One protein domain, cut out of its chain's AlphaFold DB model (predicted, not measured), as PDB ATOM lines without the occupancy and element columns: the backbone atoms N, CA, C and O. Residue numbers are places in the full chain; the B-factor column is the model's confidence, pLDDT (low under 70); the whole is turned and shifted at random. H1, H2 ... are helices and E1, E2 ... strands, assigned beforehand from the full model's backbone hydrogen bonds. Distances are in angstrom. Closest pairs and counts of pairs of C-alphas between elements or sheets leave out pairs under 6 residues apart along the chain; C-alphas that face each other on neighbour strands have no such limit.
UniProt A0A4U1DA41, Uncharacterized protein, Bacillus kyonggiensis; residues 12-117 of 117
ATOM      1  N   PHE A  12       3.575 -20.304  19.160       88.31
ATOM      2  CA  PHE A  12       3.762 -21.116  17.966       88.31
ATOM      3  C   PHE A  12       4.038 -22.594  18.284       88.31
ATOM      4  O   PHE A  12       3.497 -23.471  17.618       88.31
ATOM      5  N   ILE A  13       4.828 -22.889  19.321       89.88
ATOM      6  CA  ILE A  13       5.207 -24.264  19.673       89.88
ATOM      7  C   ILE A  13       3.986 -25.034  20.179       89.88
ATOM      8  O   ILE A  13       3.657 -26.091  19.643       89.88
ATOM      9  N   TRP A  14       3.280 -24.506  21.183       88.75
ATOM     10  CA  TRP A  14       2.148 -25.236  21.757       88.75
ATOM     11  C   TRP A  14       0.966 -25.328  20.795       88.75
ATOM     12  O   TRP A  14       0.315 -26.368  20.733       88.75
ATOM     13  N   GLN A  15       0.733 -24.294  19.985       92.44
ATOM     14  CA  GLN A  15      -0.281 -24.334  18.934       92.44
ATOM     15  C   GLN A  15       0.066 -25.369  17.861       92.44
ATOM     16  O   GLN A  15      -0.828 -26.071  17.398       92.44
ATOM     17  N   THR A  16       1.349 -25.526  17.514       91.19
ATOM     18  CA  THR A  16       1.797 -26.551  16.559       91.19
ATOM     19  C   THR A  16       1.536 -27.963  17.083       91.19
ATOM     20  O   THR A  16       1.036 -28.792  16.330       91.19
ATOM     21  N   TYR A  17       1.785 -28.244  18.368       91.12
ATOM     22  CA  TYR A  17       1.442 -29.549  18.951       91.12
ATOM     23  C   TYR A  17      -0.052 -29.865  18.825       91.12
ATOM     24  O   TYR A  17      -0.423 -30.959  18.403       91.12
ATOM     25  N   LEU A  18      -0.918 -28.898  19.144       92.38
ATOM     26  CA  LEU A  18      -2.366 -29.092  19.025       92.38
ATOM     27  C   LEU A  18      -2.805 -29.235  17.570       92.38
ATOM     28  O   LEU A  18      -3.662 -30.063  17.272       92.38
ATOM     29  N   PHE A  19      -2.205 -28.458  16.672       92.19
ATOM     30  CA  PHE A  19      -2.448 -28.560  15.242       92.19
ATOM     31  C   PHE A  19      -2.103 -29.953  14.708       92.19
ATOM     32  O   PHE A  19      -2.940 -30.570  14.052       92.19
ATOM     33  N   LEU A  20      -0.910 -30.466  15.015       91.50
ATOM     34  CA  LEU A  20      -0.460 -31.774  14.538       91.50
ATOM     35  C   LEU A  20      -1.351 -32.913  15.048       91.50
ATOM     36  O   LEU A  20      -1.664 -33.823  14.287       91.50
ATOM     37  N   GLU A  21      -1.797 -32.847  16.303       93.56
ATOM     38  CA  GLU A  21      -2.608 -33.910  16.907       93.56
ATOM     39  C   GLU A  21      -4.076 -33.887  16.427       93.56
ATOM     40  O   GLU A  21      -4.684 -34.928  16.137       93.56
ATOM     41  N   HIS A  22      -4.669 -32.690  16.352       94.31
ATOM     42  CA  HIS A  22      -6.124 -32.528  16.215       94.31
ATOM     43  C   HIS A  22      -6.587 -32.041  14.846       94.31
ATOM     44  O   HIS A  22      -7.764 -32.200  14.535       94.31
ATOM     45  N   LEU A  23      -5.710 -31.447  14.033       92.81
ATOM     46  CA  LEU A  23      -6.104 -30.763  12.795       92.81
ATOM     47  C   LEU A  23      -5.404 -31.332  11.561       92.81
ATOM     48  O   LEU A  23      -6.037 -31.505  10.519       92.81
ATOM     49  N   TYR A  24      -4.112 -31.633  11.665       91.31
ATOM     50  CA  TYR A  24      -3.323 -32.085  10.528       91.31
ATOM     51  C   TYR A  24      -3.839 -33.417   9.969       91.31
ATOM     52  O   TYR A  24      -4.081 -34.373  10.705       91.31
ATOM     53  N   GLY A  25      -4.041 -33.467   8.650       88.50
ATOM     54  CA  GLY A  25      -4.516 -34.661   7.945       88.50
ATOM     55  C   GLY A  25      -5.968 -35.064   8.235       88.50
ATOM     56  O   GLY A  25      -6.397 -36.120   7.774       88.50
ATOM     57  N   ARG A  26      -6.739 -34.262   8.983       91.88
ATOM     58  CA  ARG A  26      -8.154 -34.550   9.258       91.88
ATOM     59  C   ARG A  26      -9.040 -34.164   8.076       91.88
ATOM     60  O   ARG A  26      -8.832 -33.146   7.419       91.88
ATOM     61  N   GLU A  27     -10.060 -34.979   7.826       92.75
ATOM     62  CA  GLU A  27     -11.030 -34.736   6.760       92.75
ATOM     63  C   GLU A  27     -11.983 -33.585   7.111       92.75
ATOM     64  O   GLU A  27     -12.227 -33.294   8.288       92.75
ATOM     65  N   LEU A  28     -12.554 -32.947   6.083       94.56
ATOM     66  CA  LEU A  28     -13.593 -31.931   6.270       94.56
ATOM     67  C   LEU A  28     -14.784 -32.533   7.024       94.56
ATOM     68  O   LEU A  28     -15.151 -33.683   6.807       94.56
ATOM     69  N   GLY A  29     -15.385 -31.757   7.922       94.88
ATOM     70  CA  GLY A  29     -16.480 -32.227   8.771       94.88
ATOM     71  C   GLY A  29     -16.045 -33.105   9.950       94.88
ATOM     72  O   GLY A  29     -16.896 -33.476  10.758       94.88
ATOM     73  N   THR A  30     -14.748 -33.405  10.113       95.88
ATOM     74  CA  THR A  30     -14.248 -34.092  11.316       95.88
ATOM     75  C   THR A  30     -14.528 -33.247  12.555       95.88
ATOM     76  O   THR A  30     -14.278 -32.040  12.558       95.88
ATOM     77  N   ILE A  31     -15.030 -33.879  13.617       96.25
ATOM     78  CA  ILE A  31     -15.319 -33.209  14.887       96.25
ATOM     79  C   ILE A  31     -14.022 -32.952  15.652       96.25
ATOM     80  O   ILE A  31     -13.258 -33.876  15.916       96.25
ATOM     81  N   VAL A  32     -13.845 -31.713  16.104       96.56
ATOM     82  CA  VAL A  32     -12.818 -31.312  17.068       96.56
ATOM     83  C   VAL A  32     -13.523 -30.875  18.348       96.56
ATOM     84  O   VAL A  32     -14.309 -29.921  18.346       96.56
ATOM     85  N   ARG A  33     -13.276 -31.587  19.450       96.81
ATOM     86  CA  ARG A  33     -13.860 -31.273  20.761       96.81
ATOM     87  C   ARG A  33     -12.861 -30.529  21.621       96.81
ATOM     88  O   ARG A  33     -11.701 -30.927  21.716       96.81
ATOM     89  N   PHE A  34     -13.327 -29.494  22.305       96.75
ATOM     90  CA  PHE A  34     -12.512 -28.779  23.280       96.75
ATOM     91  C   PHE A  34     -11.932 -29.729  24.337       96.75
ATOM     92  O   PHE A  34     -10.767 -29.602  24.702       96.75
ATOM     93  N   GLU A  35     -12.718 -30.703  24.805       96.12
ATOM     94  CA  GLU A  35     -12.301 -31.643  25.845       96.12
ATOM     95  C   GLU A  35     -11.109 -32.504  25.402       96.12
ATOM     96  O   GLU A  35     -10.236 -32.804  26.218       96.12
ATOM     97  N   ASP A  36     -11.044 -32.870  24.121       96.44
ATOM     98  CA  ASP A  36      -9.955 -33.680  23.569       96.44
ATOM     99  C   ASP A  36      -8.675 -32.848  23.427       96.44
ATOM    100  O   ASP A  36      -7.603 -33.268  23.868       96.44
ATOM    101  N   VAL A  37      -8.799 -31.612  22.934       96.25
ATOM    102  CA  VAL A  37      -7.688 -30.649  22.861       96.25
ATOM    103  C   VAL A  37      -7.139 -30.340  24.259       96.25
ATOM    104  O   VAL A  37      -5.923 -30.334  24.480       96.25
ATOM    105  N   TYR A  38      -8.028 -30.143  25.234       95.06
ATOM    106  CA  TYR A  38      -7.663 -29.907  26.627       95.06
ATOM    107  C   TYR A  38      -6.913 -31.095  27.236       95.06
ATOM    108  O   TYR A  38      -5.861 -30.903  27.849       95.06
ATOM    109  N   LYS A  39      -7.384 -32.331  27.015       95.00
ATOM    110  CA  LYS A  39      -6.692 -33.550  27.469       95.00
ATOM    111  C   LYS A  39      -5.291 -33.679  26.873       95.00
ATOM    112  O   LYS A  39      -4.356 -33.954  27.625       95.00
ATOM    113  N   THR A  40      -5.122 -33.451  25.569       93.62
ATOM    114  CA  THR A  40      -3.792 -33.465  24.934       93.62
ATOM    115  C   THR A  40      -2.885 -32.407  25.547       93.62
ATOM    116  O   THR A  40      -1.735 -32.695  25.863       93.62
ATOM    117  N   THR A  41      -3.409 -31.209  25.808       91.75
ATOM    118  CA  THR A  41      -2.617 -30.133  26.411       91.75
ATOM    119  C   THR A  41      -2.162 -30.504  27.827       91.75
ATOM    120  O   THR A  41      -0.992 -30.339  28.163       91.75
ATOM    121  N   LEU A  42      -3.050 -31.078  28.650       92.12
ATOM    122  CA  LEU A  42      -2.695 -31.592  29.977       92.12
ATOM    123  C   LEU A  42      -1.647 -32.712  29.911       92.12
ATOM    124  O   LEU A  42      -0.752 -32.763  30.756       92.12
ATOM    125  N   LYS A  43      -1.735 -33.596  28.911       92.88
ATOM    126  CA  LYS A  43      -0.734 -34.641  28.675       92.88
ATOM    127  C   LYS A  43       0.634 -34.027  28.362       92.88
ATOM    128  O   LYS A  43       1.602 -34.366  29.036       92.88
ATOM    129  N   SER A  44       0.706 -33.069  27.439       90.19
ATOM    130  CA  SER A  44       1.960 -32.389  27.087       90.19
ATOM    131  C   SER A  44       2.556 -31.585  28.250       90.19
ATOM    132  O   SER A  44       3.777 -31.506  28.377       90.19
ATOM    133  N   LEU A  45       1.724 -31.041  29.146       89.50
ATOM    134  CA  LEU A  45       2.185 -30.434  30.402       89.50
ATOM    135  C   LEU A  45       2.802 -31.464  31.350       89.50
ATOM    136  O   LEU A  45       3.885 -31.244  31.890       89.50
ATOM    137  N   LYS A  46       2.141 -32.612  31.532       90.00
ATOM    138  CA  LYS A  46       2.653 -33.710  32.363       90.00
ATOM    139  C   LYS A  46       3.979 -34.259  31.827       90.00
ATOM    140  O   LYS A  46       4.869 -34.588  32.607       90.00
ATOM    141  N   GLU A  47       4.111 -34.327  30.507       91.19
ATOM    142  CA  GLU A  47       5.322 -34.760  29.800       91.19
ATOM    143  C   GLU A  47       6.399 -33.662  29.711       91.19
ATOM    144  O   GLU A  47       7.464 -33.903  29.152       91.19
ATOM    145  N   LYS A  48       6.151 -32.469  30.279       86.62
ATOM    146  CA  LYS A  48       7.047 -31.297  30.250       86.62
ATOM    147  C   LYS A  48       7.411 -30.809  28.838       86.62
ATOM    148  O   LYS A  48       8.403 -30.108  28.665       86.62
ATOM    149  N   GLN A  49       6.600 -31.145  27.835       86.88
ATOM    150  CA  GLN A  49       6.694 -30.579  26.482       86.88
ATOM    151  C   GLN A  49       6.178 -29.137  26.453       86.88
ATOM    152  O   GLN A  49       6.626 -28.322  25.653       86.88
ATOM    153  N   LEU A  50       5.231 -28.833  27.344       87.94
ATOM    154  CA  LEU A  50       4.684 -27.504  27.572       87.94
ATOM    155  C   LEU A  50       4.974 -27.073  29.012       87.94
ATOM    156  O   LEU A  50       4.936 -27.890  29.932       87.94
ATOM    157  N   ILE A  51       5.230 -25.782  29.208       84.69
ATOM    158  CA  ILE A  51       5.483 -25.175  30.517       84.69
ATOM    159  C   ILE A  51       4.442 -24.074  30.727       84.69
ATOM    160  O   ILE A  51       4.312 -23.174  29.896       84.69
ATOM    161  N   VAL A  52       3.680 -24.150  31.821       84.50
ATOM    162  CA  VAL A  52       2.792 -23.062  32.274       84.50
ATOM    163  C   VAL A  52       3.583 -22.179  33.225       84.50
ATOM    164  O   VAL A  52       4.315 -22.691  34.069       84.50
ATOM    165  N   ARG A  53       3.420 -20.861  33.111       81.81
ATOM    166  CA  ARG A  53       3.986 -19.928  34.082       81.81
ATOM    167  C   ARG A  53       3.271 -20.075  35.414       81.81
ATOM    168  O   ARG A  53       2.040 -20.092  35.459       81.81
ATOM    169  N   ASP A  54       4.042 -20.083  36.490       74.44
ATOM    170  CA  ASP A  54       3.481 -19.792  37.800       74.44
ATOM    171  C   ASP A  54       3.129 -18.299  37.844       74.44
ATOM    172  O   ASP A  54       3.995 -17.429  37.727       74.44
ATOM    173  N   LEU A  55       1.834 -18.002  37.908       77.69
ATOM    174  CA  LEU A  55       1.302 -16.645  37.984       77.69
ATOM    175  C   LEU A  55       0.571 -16.516  39.324       77.69
ATOM    176  O   LEU A  55      -0.637 -16.759  39.367       77.69
ATOM    177  N   PRO A  56       1.258 -16.095  40.406       71.44
ATOM    178  CA  PRO A  56       0.705 -16.092  41.765       71.44
ATOM    179  C   PRO A  56      -0.580 -15.268  41.908       71.44
ATOM    180  O   PRO A  56      -1.423 -15.541  42.756       71.44
ATOM    181  N   CYS A  57      -0.754 -14.254  41.057       74.62
ATOM    182  CA  CYS A  57      -1.927 -13.382  41.056       74.62
ATOM    183  C   CYS A  57      -3.153 -14.003  40.353       74.62
ATOM    184  O   CYS A  57      -4.260 -13.455  40.430       74.62
ATOM    185  N   LEU A  58      -2.980 -15.114  39.631       74.69
ATOM    186  CA  LEU A  58      -4.035 -15.751  38.853       74.69
ATOM    187  C   LEU A  58      -4.733 -16.835  39.684       74.69
ATOM    188  O   LEU A  58      -4.250 -17.947  39.848       74.69
ATOM    189  N   HIS A  59      -5.930 -16.521  40.174       71.19
ATOM    190  CA  HIS A  59      -6.700 -17.409  41.056       71.19
ATOM    191  C   HIS A  59      -7.434 -18.541  40.313       71.19
ATOM    192  O   HIS A  59      -8.138 -19.342  40.925       71.19
ATOM    193  N   ARG A  60      -7.343 -18.588  38.979       76.44
ATOM    194  CA  ARG A  60      -8.016 -19.578  38.127       76.44
ATOM    195  C   ARG A  60      -7.037 -20.117  37.101       76.44
ATOM    196  O   ARG A  60      -6.221 -19.359  36.593       76.44
ATOM    197  N   ASN A  61      -7.177 -21.396  36.754       80.94
ATOM    198  CA  ASN A  61      -6.395 -21.998  35.681       80.94
ATOM    199  C   ASN A  61      -6.719 -21.294  34.340       80.94
ATOM    200  O   ASN A  61      -7.868 -21.359  33.897       80.94
ATOM    201  N   PRO A  62      -5.743 -20.632  33.695       83.88
ATOM    202  CA  PRO A  62      -5.942 -19.923  32.427       83.88
ATOM    203  C   PRO A  62      -6.010 -20.854  31.210       83.88
ATOM    204  O   PRO A  62      -6.452 -20.444  30.139       83.88
ATOM    205  N   LEU A  63      -5.573 -22.107  31.352       86.75
ATOM    206  CA  LEU A  63      -5.392 -23.033  30.237       86.75
ATOM    207  C   LEU A  63      -6.670 -23.276  29.412       86.75
ATOM    208  O   LEU A  63      -6.586 -23.208  28.183       86.75
ATOM    209  N   PRO A  64      -7.857 -23.500  30.019       90.06
ATOM    210  CA  PRO A  64      -9.090 -23.671  29.256       90.06
ATOM    211  C   PRO A  64      -9.408 -22.472  28.361       90.06
ATOM    212  O   PRO A  64      -9.787 -22.637  27.205       90.06
ATOM    213  N   PHE A  65      -9.210 -21.261  28.880       88.31
ATOM    214  CA  PHE A  65      -9.498 -20.027  28.159       88.31
ATOM    215  C   PHE A  65      -8.534 -19.809  26.994       88.31
ATOM    216  O   PHE A  65      -8.962 -19.383  25.927       88.31
ATOM    217  N   LEU A  66      -7.257 -20.159  27.164       89.00
ATOM    218  CA  LEU A  66      -6.270 -20.105  26.086       89.00
ATOM    219  C   LEU A  66      -6.603 -21.041  24.928       89.00
ATOM    220  O   LEU A  66      -6.512 -20.655  23.763       89.00
ATOM    221  N   ILE A  67      -7.014 -22.267  25.247       92.56
ATOM    222  CA  ILE A  67      -7.423 -23.235  24.230       92.56
ATOM    223  C   ILE A  67      -8.698 -22.753  23.529       92.56
ATOM    224  O   ILE A  67      -8.792 -22.848  22.309       92.56
ATOM    225  N   GLN A  68      -9.650 -22.171  24.265       92.88
ATOM    226  CA  GLN A  68     -10.836 -21.552  23.667       92.88
ATOM    227  C   GLN A  68     -10.487 -20.359  22.765       92.88
ATOM    228  O   GLN A  68     -11.048 -20.263  21.674       92.88
ATOM    229  N   GLU A  69      -9.565 -19.478  23.174       91.25
ATOM    230  CA  GLU A  69      -9.071 -18.375  22.333       91.25
ATOM    231  C   GLU A  69      -8.442 -18.925  21.041       91.25
ATOM    232  O   GLU A  69      -8.726 -18.408  19.964       91.25
ATOM    233  N   TYR A  70      -7.652 -20.001  21.118       93.38
ATOM    234  CA  TYR A  70      -7.036 -20.626  19.945       93.38
ATOM    235  C   TYR A  70      -8.057 -21.260  18.992       93.38
ATOM    236  O   TYR A  70      -8.061 -20.943  17.804       93.38
ATOM    237  N   LEU A  71      -8.967 -22.100  19.495       94.94
ATOM    238  CA  LEU A  71     -10.031 -22.695  18.672       94.94
ATOM    239  C   LEU A  71     -10.964 -21.620  18.091       94.94
ATOM    240  O   LEU A  71     -11.451 -21.748  16.966       94.94
ATOM    241  N   GLY A  72     -11.189 -20.536  18.839       94.00
ATOM    242  CA  GLY A  72     -11.904 -19.352  18.375       94.00
ATOM    243  C   GLY A  72     -11.185 -18.646  17.228       94.00
ATOM    244  O   GLY A  72     -11.810 -18.382  16.205       94.00
ATOM    245  N   ALA A  73      -9.877 -18.411  17.350       93.31
ATOM    246  CA  ALA A  73      -9.067 -17.808  16.293       93.31
ATOM    247  C   ALA A  73      -9.068 -18.667  15.020       93.31
ATOM    248  O   ALA A  73      -9.305 -18.147  13.934       93.31
ATOM    249  N   LEU A  74      -8.910 -19.989  15.154       93.75
ATOM    250  CA  LEU A  74      -9.040 -20.931  14.037       93.75
ATOM    251  C   LEU A  74     -10.424 -20.876  13.382       93.75
ATOM    252  O   LEU A  74     -10.541 -21.045  12.170       93.75
ATOM    253  N   SER A  75     -11.468 -20.624  14.173       94.69
ATOM    254  CA  SER A  75     -12.816 -20.453  13.635       94.69
ATOM    255  C   SER A  75     -12.972 -19.145  12.859       94.69
ATOM    256  O   SER A  75     -13.622 -19.114  11.821       94.69
ATOM    257  N   GLN A  76     -12.350 -18.064  13.333       93.06
ATOM    258  CA  GLN A  76     -12.388 -16.758  12.666       93.06
ATOM    259  C   GLN A  76     -11.694 -16.775  11.302       93.06
ATOM    260  O   GLN A  76     -12.149 -16.099  10.387       93.06
ATOM    261  N   ILE A  77     -10.628 -17.566  11.153       90.25
ATOM    262  CA  ILE A  77      -9.907 -17.723   9.880       90.25
ATOM    263  C   ILE A  77     -10.467 -18.860   9.000       90.25
ATOM    264  O   ILE A  77      -9.837 -19.243   8.016       90.25
ATOM    265  N   GLY A  78     -11.620 -19.434   9.365       91.31
ATOM    266  CA  GLY A  78     -12.314 -20.459   8.575       91.31
ATOM    267  C   GLY A  78     -11.656 -21.843   8.569       91.31
ATOM    268  O   GLY A  78     -12.033 -22.694   7.771       91.31
ATOM    269  N   VAL A  79     -10.674 -22.100   9.440       93.31
ATOM    270  CA  VAL A  79     -10.100 -23.449   9.613       93.31
ATOM    271  C   VAL A  79     -11.101 -24.361  10.309       93.31
ATOM    272  O   VAL A  79     -11.303 -25.510   9.910       93.31
ATOM    273  N   LEU A  80     -11.738 -23.829  11.350       96.38
ATOM    274  CA  LEU A  80     -12.786 -24.505  12.095       96.38
ATOM    275  C   LEU A  80     -14.133 -23.823  11.873       96.38
ATOM    276  O   LEU A  80     -14.224 -22.615  11.690       96.38
ATOM    277  N   LYS A  81     -15.204 -24.594  12.007       96.25
ATOM    278  CA  LYS A  81     -16.561 -24.074  12.130       96.25
ATOM    279  C   LYS A  81     -17.128 -24.482  13.471       96.25
ATOM    280  O   LYS A  81     -17.246 -25.671  13.772       96.25
ATOM    281  N   LYS A  82     -17.479 -23.499  14.300       95.06
ATOM    282  CA  LYS A  82     -18.132 -23.762  15.584       95.06
ATOM    283  C   LYS A  82     -19.554 -24.263  15.324       95.06
ATOM    284  O   LYS A  82     -20.342 -23.564  14.693       95.06
ATOM    285  N   LYS A  83     -19.877 -25.461  15.815       91.88
ATOM    286  CA  LYS A  83     -21.232 -26.024  15.740       91.88
ATOM    287  C   LYS A  83     -22.051 -25.626  16.960       91.88
ATOM    288  O   LYS A  83     -23.147 -25.096  16.843       91.88
ATOM    289  N   GLU A  84     -21.494 -25.908  18.133       91.25
ATOM    290  CA  GLU A  84     -22.124 -25.763  19.445       91.25
ATOM    291  C   GLU A  84     -21.043 -25.348  20.457       91.25
ATOM    292  O   GLU A  84     -19.865 -25.192  20.109       91.25
ATOM    293  N   ASN A  85     -21.401 -25.140  21.724       88.06
ATOM    294  CA  ASN A  85     -20.384 -24.896  22.747       88.06
ATOM    295  C   ASN A  85     -19.402 -26.070  22.814       88.06
ATOM    296  O   ASN A  85     -19.823 -27.220  22.870       88.06
ATOM    297  N   ASN A  86     -18.101 -25.756  22.797       93.25
ATOM    298  CA  ASN A  86     -16.993 -26.715  22.856       93.25
ATOM    299  C   ASN A  86     -16.900 -27.735  21.701       93.25
ATOM    300  O   ASN A  86     -16.036 -28.610  21.740       93.25
ATOM    301  N   ILE A  87     -17.727 -27.614  20.654       96.06
ATOM    302  CA  ILE A  87     -17.744 -28.539  19.514       96.06
ATOM    303  C   ILE A  87     -17.519 -27.771  18.213       96.06
ATOM    304  O   ILE A  87     -18.273 -26.856  17.865       96.06
ATOM    305  N   TYR A  88     -16.504 -28.203  17.471       96.94
ATOM    306  CA  TYR A  88     -16.070 -27.615  16.212       96.94
ATOM    307  C   TYR A  88     -16.002 -28.689  15.127       96.94
ATOM    308  O   TYR A  88     -15.882 -29.876  15.428       96.94
ATOM    309  N   PHE A  89     -16.040 -28.267  13.869       96.56
ATOM    310  CA  PHE A  89     -15.738 -29.108  12.717       96.56
ATOM    311  C   PHE A  89     -14.593 -28.523  11.906       96.56
ATOM    312  O   PHE A  89     -14.460 -27.301  11.843       96.56
ATOM    313  N   ILE A  90     -13.808 -29.379  11.255       95.94
ATOM    314  CA  ILE A  90     -12.859 -28.945  10.225       95.94
ATOM    315  C   ILE A  90     -13.652 -28.391   9.036       95.94
ATOM    316  O   ILE A  90     -14.406 -29.132   8.406       95.94
ATOM    317  N   ASP A  91     -13.477 -27.106   8.737       94.44
ATOM    318  CA  ASP A  91     -14.169 -26.410   7.637       94.44
ATOM    319  C   ASP A  91     -13.225 -26.130   6.460       94.44
ATOM    320  O   ASP A  91     -13.644 -26.067   5.307       94.44
ATOM    321  N   LYS A  92     -11.917 -26.072   6.737       89.44
ATOM    322  CA  LYS A  92     -10.857 -25.986   5.731       89.44
ATOM    323  C   LYS A  92      -9.750 -26.981   6.059       89.44
ATOM    324  O   LYS A  92      -9.198 -26.972   7.157       89.44
ATOM    325  N   GLN A  93      -9.399 -27.828   5.090       83.19
ATOM    326  CA  GLN A  93      -8.225 -28.692   5.209       83.19
ATOM    327  C   GLN A  93      -6.961 -27.842   5.155       83.19
ATOM    328  O   GLN A  93      -6.734 -27.115   4.188       83.19
ATOM    329  N   ILE A  94      -6.123 -27.971   6.181       77.62
ATOM    330  CA  ILE A  94      -4.781 -27.402   6.172       77.62
ATOM    331  C   ILE A  94      -3.849 -28.461   5.595       77.62
ATOM    332  O   ILE A  94      -3.632 -29.509   6.209       77.62
ATOM    333  N   LYS A  95      -3.319 -28.188   4.405       76.50
ATOM    334  CA  LYS A  95      -2.298 -29.014   3.768       76.50
ATOM    335  C   LYS A  95      -0.939 -28.372   3.995       76.50
ATOM    336  O   LYS A  95      -0.803 -27.156   3.951       76.50
ATOM    337  N   ILE A  96       0.051 -29.206   4.290       76.88
ATOM    338  CA  ILE A  96       1.450 -28.800   4.239       76.88
ATOM    339  C   ILE A  96       1.949 -29.279   2.886       76.88
ATOM    340  O   ILE A  96       1.869 -30.470   2.585       76.88
ATOM    341  N   ALA A  97       2.423 -28.350   2.068       79.62
ATOM    342  CA  ALA A  97       2.977 -28.682   0.770       79.62
ATOM    343  C   ALA A  97       4.188 -29.619   0.920       79.62
ATOM    344  O   ALA A  97       5.090 -29.389   1.730       79.62
ATOM    345  N   ASN A  98       4.209 -30.677   0.114       80.75
ATOM    346  CA  ASN A  98       5.182 -31.763   0.217       80.75
ATOM    347  C   ASN A  98       6.459 -31.490  -0.590       80.75
ATOM    348  O   ASN A  98       7.459 -32.188  -0.434       80.75
ATOM    349  N   ASN A  99       6.435 -30.492  -1.476       88.25
ATOM    350  CA  ASN A  99       7.570 -30.099  -2.305       88.25
ATOM    351  C   ASN A  99       7.538 -28.597  -2.640       88.25
ATOM    352  O   ASN A  99       6.553 -27.902  -2.397       88.25
ATOM    353  N   MET A 100       8.648 -28.093  -3.192       85.69
ATOM    354  CA  MET A 100       8.813 -26.674  -3.532       85.69
ATOM    355  C   MET A 100       7.781 -26.188  -4.559       85.69
ATOM    356  O   MET A 100       7.300 -25.065  -4.465       85.69
ATOM    357  N   GLU A 101       7.424 -27.029  -5.526       87.38
ATOM    358  CA  GLU A 101       6.484 -26.659  -6.583       87.38
ATOM    359  C   GLU A 101       5.061 -26.465  -6.033       87.38
ATOM    360  O   GLU A 101       4.394 -25.485  -6.358       87.38
ATOM    361  N   GLU A 102       4.612 -27.365  -5.155       84.88
ATOM    362  CA  GLU A 102       3.327 -27.261  -4.460       84.88
ATOM    363  C   GLU A 102       3.279 -26.004  -3.579       84.88
ATOM    364  O   GLU A 102       2.295 -25.270  -3.619       84.88
ATOM    365  N   ARG A 103       4.378 -25.689  -2.875       85.19
ATOM    366  CA  ARG A 103       4.498 -24.458  -2.075       85.19
ATOM    367  C   ARG A 103       4.315 -23.199  -2.911       85.19
ATOM    368  O   ARG A 103       3.512 -22.348  -2.547       85.19
ATOM    369  N   LEU A 104       5.037 -23.087  -4.028       89.06
ATOM    370  CA  LEU A 104       4.961 -21.911  -4.899       89.06
ATOM    371  C   LEU A 104       3.544 -21.716  -5.456       89.06
ATOM    372  O   LEU A 104       3.046 -20.593  -5.476       89.06
ATOM    373  N   LYS A 105       2.864 -22.811  -5.831       86.00
ATOM    374  CA  LYS A 105       1.469 -22.772  -6.300       86.00
ATOM    375  C   LYS A 105       0.496 -22.314  -5.213       86.00
ATOM    376  O   LYS A 105      -0.432 -21.564  -5.512       86.00
ATOM    377  N   GLU A 106       0.668 -22.763  -3.971       83.06
ATOM    378  CA  GLU A 106      -0.176 -22.306  -2.859       83.06
ATOM    379  C   GLU A 106       0.094 -20.841  -2.488       83.06
ATOM    380  O   GLU A 106      -0.856 -20.093  -2.260       83.06
ATOM    381  N   GLU A 107       1.356 -20.400  -2.501       84.81
ATOM    382  CA  GLU A 107       1.721 -18.994  -2.281       84.81
ATOM    383  C   GLU A 107       1.140 -18.069  -3.358       84.81
ATOM    384  O   GLU A 107       0.681 -16.970  -3.049       84.81
ATOM    385  N   GLU A 108       1.145 -18.495  -4.623       88.62
ATOM    386  CA  GLU A 108       0.551 -17.736  -5.726       88.62
ATOM    387  C   GLU A 108      -0.973 -17.635  -5.598       88.62
ATOM    388  O   GLU A 108      -1.513 -16.531  -5.674       88.62
ATOM    389  N   LYS A 109      -1.657 -18.746  -5.285       85.50
ATOM    390  CA  LYS A 109      -3.101 -18.735  -4.991       85.50
ATOM    391  C   LYS A 109      -3.447 -17.796  -3.839       85.50
ATOM    392  O   LYS A 109      -4.388 -17.017  -3.951       85.50
ATOM    393  N   PHE A 110      -2.679 -17.851  -2.752       83.19
ATOM    394  CA  PHE A 110      -2.872 -16.959  -1.611       83.19
ATOM    395  C   PHE A 110      -2.685 -15.488  -2.007       83.19
ATOM    396  O   PHE A 110      -3.468 -14.634  -1.598       83.19
ATOM    397  N   ARG A 111      -1.683 -15.177  -2.841       84.19
ATOM    398  CA  ARG A 111      -1.460 -13.814  -3.347       84.19
ATOM    399  C   ARG A 111      -2.669 -13.285  -4.120       84.19
ATOM    400  O   ARG A 111      -3.137 -12.191  -3.827       84.19
ATOM    401  N   GLN A 112      -3.190 -14.084  -5.047       87.69
ATOM    402  CA  GLN A 112      -4.346 -13.718  -5.871       87.69
ATOM    403  C   GLN A 112      -5.612 -13.508  -5.030       87.69
ATOM    404  O   GLN A 112      -6.355 -12.556  -5.247       87.69
ATOM    405  N   GLU A 113      -5.857 -14.374  -4.043       84.56
ATOM    406  CA  GLU A 113      -7.072 -14.321  -3.221       84.56
ATOM    407  C   GLU A 113      -7.114 -13.093  -2.293       84.56
ATOM    408  O   GLU A 113      -8.192 -12.539  -2.089       84.56
ATOM    409  N   TYR A 114      -5.967 -12.645  -1.763       78.69
ATOM    410  CA  TYR A 114      -5.917 -11.623  -0.703       78.69
ATOM    411  C   TYR A 114      -5.263 -10.285  -1.086       78.69
ATOM    412  O   TYR A 114      -5.401  -9.329  -0.325       78.69
ATOM    413  N   TYR A 115      -4.525 -10.202  -2.200       78.12
ATOM    414  CA  TYR A 115      -3.823  -8.972  -2.606       78.12
ATOM    415  C   TYR A 115      -4.252  -8.421  -3.971       78.12
ATOM    416  O   TYR A 115      -3.981  -7.252  -4.243       78.12
ATOM    417  N   GLU A 116      -4.888  -9.227  -4.824       70.56
ATOM    418  CA  GLU A 116      -5.332  -8.804  -6.164       70.56
ATOM    419  C   GLU A 116      -6.860  -8.630  -6.288       70.56
ATOM    420  O   GLU A 116      -7.331  -8.177  -7.331       70.56
ATOM    421  N   ASN A 117      -7.619  -8.919  -5.223       50.22
ATOM    422  CA  ASN A 117      -9.046  -8.593  -5.067       50.22
ATOM    423  C   ASN A 117      -9.248  -7.535  -3.977       50.22
ATOM    424  O   ASN A 117     -10.248  -6.789  -4.073       50.22
TER     425      ASN A 117
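What this domain is: This is residues 12 to 117 of the 117 residues of an uncharacterized protein of Bacillus kyonggiensis (UniProt A0A4U1DA41). Look first for a small three-stranded sheet with H3 over one face; H2 packs on one end of H3, and H1 packs on H2. H4 sits away from this body at one end of the long axis, and residues 53 to 60 stick out at the other. The printed part has 106 residues, mostly helix, in the order H1, E1, H2, H3, E2, E3, H4; the sheet runs E1, E3, E2, antiparallel. The whole is loose, with a radius of gyration of the C-alphas of 16.3 A and spans of 48 by 30 by 25 A.

How they stand to each other: Start at inner strand E3, residues 87 to 90: N 88 and O 32 of E1, residues 31 to 33, are 2.9 A apart, within hydrogen-bond range. E3 forms a hairpin with E2, residues 80 to 84, where N 81 and O 89 are 2.8 A apart. H3, residues 63 to 76, is on the sheet, making two layers, helix over strands, at a height over the sheet of 10.6 A; its closest C-alpha to E2 is Ser 75, 5.4 A from Lys 81. H2, residues 34 to 46, touches H3 with residues 34 to 38 alone, at a steep tilt of 50 degrees; the closest C-alphas, Tyr 38 and Pro 64, are 6.9 A apart. E1, H2 H3, E2 form a split strand-helix-strand unit, two strands running the same way with E3 between them, and its crossover is right-handed. H1, residues 12 to 22, touches H2, the C-alphas of Leu 18 and Val 37 being closest at 6.7 A. H4, residues 100 to 115, touches no helix. In H1, H2, H3 and H4 every O i to N i+4 pair is within hydrogen-bond range.

Where its parts are: Find C-alpha 12 at (3.762, -21.116, 17.966), where H1 begins its 15.2 A. H2 spans 18.4 A and H3 19.9 A; E1, E2 and E3 span 6.4, 12.0 and 10.5 A. H4 runs 21.8 A to C-alpha 115 at (-3.823, -8.972, -2.606).

The domain as a whole: The C-alphas of His 59 and Glu 101 are farthest apart, at 50.3 A. The printed part has no cut; the link from H2 to H3 is long, 16 residues. Look at residue 117, the chain's last, for the one pLDDT under 70.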